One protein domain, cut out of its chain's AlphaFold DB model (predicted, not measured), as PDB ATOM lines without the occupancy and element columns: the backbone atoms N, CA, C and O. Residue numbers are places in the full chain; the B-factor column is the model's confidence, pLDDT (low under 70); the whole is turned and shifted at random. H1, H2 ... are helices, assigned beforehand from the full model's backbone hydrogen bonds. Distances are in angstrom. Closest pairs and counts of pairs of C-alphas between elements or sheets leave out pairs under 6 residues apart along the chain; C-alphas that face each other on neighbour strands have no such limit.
ATOM      1  N   ASN A   4      -6.666 -18.648 -15.831       90.62
ATOM      2  CA  ASN A   4      -6.326 -17.233 -15.667       90.62
ATOM      3  C   ASN A   4      -7.364 -16.415 -14.878       90.62
ATOM      4  O   ASN A   4      -7.052 -15.299 -14.471       90.62
ATOM      5  N   ASP A   5      -8.574 -16.947 -14.680       95.00
ATOM      6  CA  ASP A   5      -9.668 -16.267 -13.974       95.00
ATOM      7  C   ASP A   5      -9.862 -16.806 -12.542       95.00
ATOM      8  O   ASP A   5     -10.752 -16.341 -11.831       95.00
ATOM      9  N   MET A   6      -9.064 -17.798 -12.122       96.00
ATOM     10  CA  MET A   6      -9.177 -18.429 -10.803       96.00
ATOM     11  C   MET A   6      -8.589 -17.535  -9.711       96.00
ATOM     12  O   MET A   6      -7.521 -16.938  -9.863       96.00
ATOM     13  N   THR A   7      -9.270 -17.482  -8.571       96.19
ATOM     14  CA  THR A   7      -8.677 -16.988  -7.329       96.19
ATOM     15  C   THR A   7      -7.577 -17.939  -6.856       96.19
ATOM     16  O   THR A   7      -7.543 -19.113  -7.225       96.19
ATOM     17  N   GLN A   8      -6.691 -17.450  -5.984       95.06
ATOM     18  CA  GLN A   8      -5.656 -18.302  -5.393       95.06
ATOM     19  C   GLN A   8      -6.263 -19.513  -4.668       95.06
ATOM     20  O   GLN A   8      -5.758 -20.617  -4.814       95.06
ATOM     21  N   GLN A   9      -7.376 -19.319  -3.953       97.25
ATOM     22  CA  GLN A   9      -8.052 -20.399  -3.237       97.25
ATOM     23  C   GLN A   9      -8.568 -21.483  -4.193       97.25
ATOM     24  O   GLN A   9      -8.334 -22.661  -3.954       97.25
ATOM     25  N   GLU A  10      -9.230 -21.103  -5.289       96.69
ATOM     26  CA  GLU A  10      -9.736 -22.069  -6.275       96.69
ATOM     27  C   GLU A  10      -8.594 -22.826  -6.961       96.69
ATOM     28  O   GLU A  10      -8.719 -24.011  -7.267       96.69
ATOM     29  N   PHE A  11      -7.469 -22.151  -7.209       94.19
ATOM     30  CA  PHE A  11      -6.282 -22.795  -7.762       94.19
ATOM     31  C   PHE A  11      -5.666 -23.798  -6.776       94.19
ATOM     32  O   PHE A  11      -5.305 -24.906  -7.172       94.19
ATOM     33  N   ASP A  12      -5.587 -23.442  -5.493       95.31
ATOM     34  CA  ASP A  12      -5.081 -24.327  -4.441       95.31
ATOM     35  C   ASP A  12      -5.997 -25.550  -4.247       95.31
ATOM     36  O   ASP A  12      -5.509 -26.671  -4.096       95.31
ATOM     37  N   GLU A  13      -7.319 -25.357  -4.312       96.38
ATOM     38  CA  GLU A  13      -8.314 -26.439  -4.279       96.38
ATOM     39  C   GLU A  13      -8.157 -27.384  -5.479       96.38
ATOM     40  O   GLU A  13      -8.125 -28.602  -5.300       96.38
ATOM     41  N   LEU A  14      -7.962 -26.843  -6.688       94.88
ATOM     42  CA  LEU A  14      -7.683 -27.642  -7.882       94.88
ATOM     43  C   LEU A  14      -6.391 -28.459  -7.730       94.88
ATOM     44  O   LEU A  14      -6.357 -29.637  -8.086       94.88
ATOM     45  N   LEU A  15      -5.320 -27.864  -7.198       94.62
ATOM     46  CA  LEU A  15      -4.068 -28.588  -6.954       94.62
ATOM     47  C   LEU A  15      -4.234 -29.697  -5.912       94.62
ATOM     48  O   LEU A  15      -3.658 -30.774  -6.081       94.62
ATOM     49  N   ALA A  16      -5.022 -29.461  -4.860       96.94
ATOM     50  CA  ALA A  16      -5.345 -30.483  -3.871       96.94
ATOM     51  C   ALA A  16      -6.111 -31.656  -4.509       96.94
ATOM     52  O   ALA A  16      -5.730 -32.808  -4.310       96.94
ATOM     53  N   GLU A  17      -7.107 -31.373  -5.352       96.75
ATOM     54  CA  GLU A  17      -7.857 -32.397  -6.089       96.75
ATOM     55  C   GLU A  17      -6.948 -33.211  -7.028       96.75
ATOM     56  O   GLU A  17      -7.005 -34.443  -7.050       96.75
ATOM     57  N   VAL A  18      -6.064 -32.542  -7.776       95.75
ATOM     58  CA  VAL A  18      -5.095 -33.202  -8.672       95.75
ATOM     59  C   VAL A  18      -4.141 -34.096  -7.883       95.75
ATOM     60  O   VAL A  18      -3.832 -35.203  -8.331       95.75
ATOM     61  N   LYS A  19      -3.693 -33.652  -6.706       96.25
ATOM     62  CA  LYS A  19      -2.829 -34.435  -5.817       96.25
ATOM     63  C   LYS A  19      -3.522 -35.691  -5.291       96.25
ATOM     64  O   LYS A  19      -2.883 -36.737  -5.216       96.25
ATOM     65  N   GLU A  20      -4.797 -35.593  -4.928       97.62
ATOM     66  CA  GLU A  20      -5.574 -36.722  -4.402       97.62
ATOM     67  C   GLU A  20      -5.940 -37.736  -5.493       97.62
ATOM     68  O   GLU A  20      -5.780 -38.940  -5.293       97.62
ATOM     69  N   ASN A  21      -6.390 -37.261  -6.656       96.56
ATOM     70  CA  ASN A  21      -6.925 -38.121  -7.714       96.56
ATOM     71  C   ASN A  21      -5.860 -38.610  -8.707       96.56
ATOM     72  O   ASN A  21      -5.993 -39.691  -9.277       96.56
ATOM     73  N   THR A  22      -4.807 -37.821  -8.933       95.56
ATOM     74  CA  THR A  22      -3.764 -38.087  -9.938       95.56
ATOM     75  C   THR A  22      -2.369 -37.723  -9.404       95.56
ATOM     76  O   THR A  22      -1.712 -36.822  -9.935       95.56
ATOM     77  N   PRO A  23      -1.870 -38.417  -8.362       96.38
ATOM     78  CA  PRO A  23      -0.634 -38.041  -7.668       96.38
ATOM     79  C   PRO A  23       0.598 -37.986  -8.585       96.38
ATOM     80  O   PRO A  23       1.466 -37.140  -8.397       96.38
ATOM     81  N   ASN A  24       0.658 -38.822  -9.625       97.94
ATOM     82  CA  ASN A  24       1.759 -38.795 -10.591       97.94
ATOM     83  C   ASN A  24       1.742 -37.543 -11.483       97.94
ATOM     84  O   ASN A  24       2.803 -37.025 -11.825       97.94
ATOM     85  N   LEU A  25       0.556 -37.027 -11.837       97.31
ATOM     86  CA  LEU A  25       0.434 -35.759 -12.564       97.31
ATOM     87  C   LEU A  25       0.866 -34.593 -11.676       97.31
ATOM     88  O   LEU A  25       1.586 -33.709 -12.132       97.31
ATOM     89  N   PHE A  26       0.467 -34.620 -10.403       97.50
ATOM     90  CA  PHE A  26       0.920 -33.641  -9.424       97.50
ATOM     91  C   PHE A  26       2.452 -33.641  -9.305       97.50
ATOM     92  O   PHE A  26       3.074 -32.592  -9.448       97.50
ATOM     93  N   GLN A  27       3.068 -34.820  -9.164       98.19
ATOM     94  CA  GLN A  27       4.525 -34.956  -9.101       98.19
ATOM     95  C   GLN A  27       5.222 -34.465 -10.379       98.19
ATOM     96  O   GLN A  27       6.264 -33.820 -10.300       98.19
ATOM     97  N   PHE A  28       4.651 -34.731 -11.559       98.12
ATOM     98  CA  PHE A  28       5.174 -34.224 -12.833       98.12
ATOM     99  C   PHE A  28       5.167 -32.690 -12.894       98.12
ATOM    100  O   PHE A  28       6.127 -32.082 -13.372       98.12
ATOM    101  N   ILE A  29       4.112 -32.053 -12.375       96.62
ATOM    102  CA  ILE A  29       4.010 -30.591 -12.279       96.62
ATOM    103  C   ILE A  29       5.036 -30.037 -11.280       96.62
ATOM    104  O   ILE A  29       5.725 -29.068 -11.606       96.62
ATOM    105  N   GLU A  30       5.180 -30.652 -10.100       97.50
ATOM    106  CA  GLU A  30       6.208 -30.271  -9.118       97.50
ATOM    107  C   GLU A  30       7.615 -30.363  -9.721       97.50
ATOM    108  O   GLU A  30       8.383 -29.404  -9.662       97.50
ATOM    109  N   ASP A  31       7.929 -31.466 -10.401       98.38
ATOM    110  CA  ASP A  31       9.239 -31.668 -11.019       98.38
ATOM    111  C   ASP A  31       9.506 -30.697 -12.181       98.38
ATOM    112  O   ASP A  31      10.660 -30.342 -12.446       98.38
ATOM    113  N   PHE A  32       8.467 -30.223 -12.871       97.75
ATOM    114  CA  PHE A  32       8.598 -29.148 -13.855       97.75
ATOM    115  C   PHE A  32       8.913 -27.798 -13.198       97.75
ATOM    116  O   PHE A  32       9.804 -27.081 -13.665       97.75
ATOM    117  N   ILE A  33       8.237 -27.460 -12.095       96.62
ATOM    118  CA  ILE A  33       8.503 -26.237 -11.318       96.62
ATOM    119  C   ILE A  33       9.936 -26.255 -10.761       96.62
ATOM    120  O   ILE A  33      10.658 -25.258 -10.871       96.62
ATOM    121  N   ASP A  34      10.378 -27.414 -10.274       97.94
ATOM    122  CA  ASP A  34      11.731 -27.657  -9.762       97.94
ATOM    123  C   ASP A  34      12.799 -27.774 -10.863       97.94
ATOM    124  O   ASP A  34      13.986 -27.942 -10.569       97.94
ATOM    125  N   LYS A  35      12.415 -27.629 -12.140       97.69
ATOM    126  CA  LYS A  35      13.296 -27.683 -13.323       97.69
ATOM    127  C   LYS A  35      13.965 -29.045 -13.553       97.69
ATOM    128  O   LYS A  35      14.975 -29.118 -14.253       97.69
ATOM    129  N   LYS A  36      13.412 -30.116 -12.986       98.06
ATOM    130  CA  LYS A  36      13.841 -31.506 -13.213       98.06
ATOM    131  C   LYS A  36      13.213 -32.087 -14.479       98.06
ATOM    132  O   LYS A  36      13.841 -32.901 -15.153       98.06
ATOM    133  N   VAL A  37      12.003 -31.634 -14.806       98.12
ATOM    134  CA  VAL A  37      11.368 -31.795 -16.117       98.12
ATOM    135  C   VAL A  37      11.594 -30.516 -16.918       98.12
ATOM    136  O   VAL A  37      11.350 -29.401 -16.454       98.12
ATOM    137  N   THR A  38      12.087 -30.667 -18.138       97.88
ATOM    138  CA  THR A  38      12.367 -29.554 -19.044       97.88
ATOM    139  C   THR A  38      11.119 -29.109 -19.804       97.88
ATOM    140  O   THR A  38      10.141 -29.839 -19.950       97.88
ATOM    141  N   ARG A  39      11.164 -27.897 -20.373       97.75
ATOM    142  CA  ARG A  39      10.102 -27.424 -21.278       97.75
ATOM    143  C   ARG A  39       9.938 -28.321 -22.504       97.75
ATOM    144  O   ARG A  39       8.820 -28.484 -22.969       97.75
ATOM    145  N   GLU A  40      11.031 -28.883 -23.015       98.25
ATOM    146  CA  GLU A  40      10.992 -29.789 -24.165       98.25
ATOM    147  C   GLU A  40      10.238 -31.077 -23.824       98.25
ATOM    148  O   GLU A  40       9.357 -31.479 -24.576       98.25
ATOM    149  N   GLU A  41      10.488 -31.660 -22.650       97.81
ATOM    150  CA  GLU A  41       9.743 -32.829 -22.170       97.81
ATOM    151  C   GLU A  41       8.249 -32.533 -21.999       97.81
ATOM    152  O   GLU A  41       7.418 -33.328 -22.438       97.81
ATOM    153  N   VAL A  42       7.891 -31.365 -21.450       97.94
ATOM    154  CA  VAL A  42       6.486 -30.931 -21.386       97.94
ATOM    155  C   VAL A  42       5.888 -30.777 -22.786       97.94
ATOM    156  O   VAL A  42       4.775 -31.238 -23.028       97.94
ATOM    157  N   CYS A  43       6.605 -30.172 -23.736       98.25
ATOM    158  CA  CYS A  43       6.130 -30.049 -25.117       98.25
ATOM    159  C   CYS A  43       5.910 -31.418 -25.775       98.25
ATOM    160  O   CYS A  43       4.904 -31.604 -26.460       98.25
ATOM    161  N   VAL A  44       6.810 -32.379 -25.547       98.19
ATOM    162  CA  VAL A  44       6.655 -33.754 -26.037       98.19
ATOM    163  C   VAL A  44       5.415 -34.396 -25.421       98.19
ATOM    164  O   VAL A  44       4.579 -34.894 -26.172       98.19
ATOM    165  N   TYR A  45       5.235 -34.315 -24.099       97.88
ATOM    166  CA  TYR A  45       4.038 -34.810 -23.410       97.88
ATOM    167  C   TYR A  45       2.746 -34.206 -23.986       97.88
ATOM    168  O   TYR A  45       1.803 -34.926 -24.304       97.88
ATOM    169  N   LEU A  46       2.708 -32.891 -24.208       97.69
ATOM    170  CA  LEU A  46       1.537 -32.207 -24.769       97.69
ATOM    171  C   LEU A  46       1.260 -32.554 -26.243       97.69
ATOM    172  O   LEU A  46       0.150 -32.328 -26.715       97.69
ATOM    173  N   SER A  47       2.241 -33.105 -26.964       98.12
ATOM    174  CA  SER A  47       2.081 -33.564 -28.353       98.12
ATOM    175  C   SER A  47       1.585 -35.011 -28.484       98.12
ATOM    176  O   SER A  47       1.242 -35.443 -29.585       98.12
ATOM    177  N   MET A  48       1.563 -35.763 -27.380       98.25
ATOM    178  CA  MET A  48       1.128 -37.159 -27.340       98.25
ATOM    179  C   MET A  48      -0.393 -37.298 -27.509       98.25
ATOM    180  O   MET A  48      -1.159 -36.375 -27.235       98.25
ATOM    181  N   THR A  49      -0.845 -38.485 -27.920       98.44
ATOM    182  CA  THR A  49      -2.273 -38.837 -27.860       98.44
ATOM    183  C   THR A  49      -2.739 -38.964 -26.407       98.44
ATOM    184  O   THR A  49      -1.927 -39.179 -25.510       98.44
ATOM    185  N   SER A  50      -4.050 -38.902 -26.161       97.06
ATOM    186  CA  SER A  50      -4.607 -39.077 -24.809       97.06
ATOM    187  C   SER A  50      -4.158 -40.386 -24.144       97.06
ATOM    188  O   SER A  50      -3.744 -40.366 -22.989       97.06
ATOM    189  N   ASP A  51      -4.143 -41.500 -24.883       98.12
ATOM    190  CA  ASP A  51      -3.694 -42.797 -24.356       98.12
ATOM    191  C   ASP A  51      -2.200 -42.791 -24.004       98.12
ATOM    192  O   ASP A  51      -1.777 -43.369 -23.003       98.12
ATOM    193  N   GLN A  52      -1.385 -42.115 -24.817       98.31
ATOM    194  CA  GLN A  52       0.047 -41.966 -24.563       98.31
ATOM    195  C   GLN A  52       0.315 -41.067 -23.352       98.31
ATOM    196  O   GLN A  52       1.182 -41.399 -22.549       98.31
ATOM    197  N   GLN A  53      -0.439 -39.974 -23.194       98.12
ATOM    198  CA  GLN A  53      -0.360 -39.101 -22.021       98.12
ATOM    199  C   GLN A  53      -0.733 -39.854 -20.747       98.12
ATOM    200  O   GLN A  53       0.019 -39.810 -19.776       98.12
ATOM    201  N   GLN A  54      -1.844 -40.596 -20.771       97.38
ATOM    202  CA  GLN A  54      -2.274 -41.401 -19.633       97.38
ATOM    203  C   GLN A  54      -1.198 -42.421 -19.258       97.38
ATOM    204  O   GLN A  54      -0.744 -42.444 -18.119       97.38
ATOM    205  N   ASN A  55      -0.700 -43.186 -20.233       98.12
ATOM    206  CA  ASN A  55       0.356 -44.161 -19.989       98.12
ATOM    207  C   ASN A  55       1.663 -43.510 -19.492       98.12
ATOM    208  O   ASN A  55       2.366 -44.097 -18.673       98.12
ATOM    209  N   TYR A  56       2.002 -42.308 -19.968       98.00
ATOM    210  CA  TYR A  56       3.161 -41.561 -19.478       98.00
ATOM    211  C   TYR A  56       2.999 -41.195 -17.997       98.00
ATOM    212  O   TYR A  56       3.903 -41.465 -17.209       98.00
ATOM    213  N   ILE A  57       1.848 -40.636 -17.609       97.88
ATOM    214  CA  ILE A  57       1.562 -40.243 -16.222       97.88
ATOM    215  C   ILE A  57       1.437 -41.459 -15.300       97.88
ATOM    216  O   ILE A  57       2.000 -41.448 -14.208       97.88
ATOM    217  N   ASP A  58       0.784 -42.536 -15.732       97.00
ATOM    218  CA  ASP A  58       0.626 -43.758 -14.930       97.00
ATOM    219  C   ASP A  58       1.980 -44.369 -14.539       97.00
ATOM    220  O   ASP A  58       2.126 -44.932 -13.455       97.00
ATOM    221  N   ASN A  59       2.990 -44.207 -15.399       96.94
ATOM    222  CA  ASN A  59       4.346 -44.703 -15.177       96.94
ATOM    223  C   ASN A  59       5.334 -43.619 -14.711       96.94
ATOM    224  O   ASN A  59       6.519 -43.915 -14.542       96.94
ATOM    225  N   TYR A  60       4.887 -42.377 -14.503       97.81
ATOM    226  CA  TYR A  60       5.763 -41.289 -14.082       97.81
ATOM    227  C   TYR A  60       6.297 -41.531 -12.664       97.81
ATOM    228  O   TYR A  60       5.566 -41.960 -11.774       97.81
TER     229      TYR A  60
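Overview. This is residues 4 to 60 of the 63 residues of an uncharacterized protein of Streptococcus suis (UniProt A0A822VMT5). What is the shape? H1 reaches away as an arm and makes a V with H2, while H2, H3 and H4 form a triangular body, with H4 crossing from H3 to the first residues of H2. Residues 7 to 13 stick out. What is printed? The printed part has 57 residues with four named helices, H1 to H4 in chain order, and no named strand; the class is all helix. How dense is it? It is only just compact, close to loose, with a radius of gyration of the C-alphas of 12.3 A and spans of 30 by 22 by 20 A.

Arrangement. What does the first helix meet? H1, residues 8 to 21, touches H2, residues 23 to 33, with residues 15 to 19 alone. The closest C-alphas, of Lys 19 and Phe 26, are 5.3 A apart, at a steep tilt of 50 degrees, opposite ways. What follows? H3, residues 39 to 47, is close to H2 but not clearly touching, with the closest C-alphas, of Phe 32 and Arg 39, 7.8 A apart. Where is the last helix? H4, residues 50 to 58, touches H2 about perpendicular, at 88 degrees, with the closest C-alphas, of Asn 24 and Ile 57, 5.8 A apart. H3 and H4 only just touch, with 3 pairs of C-alphas within 8 A, the closest being Tyr 45 and Gln 53 at 6.3 A; H1 is apart from H3 and H4. Are the backbones whole? In H1, H2, H3 and H4 every O i to N i+4 pair is within hydrogen-bond range.

Along the chain. Where does H1 run? It goes 20.0 A from C-alpha 8 at (-5.656, -18.302, -5.393) to C-alpha 21. How long are the others? H2 measures 15.4 A, H3 12.3 A and H4 12.1 A, ending at C-alpha 58 at (0.626, -43.758, -14.930).

Size, cuts and confidence. How far does it reach? The two C-alphas farthest apart, of Asp 5 and Asn 59, are 31.7 A apart. Are there cuts or weak places? The printed part has no cut, its three links between helices are tight, and no printed residue is under 70 in pLDDT.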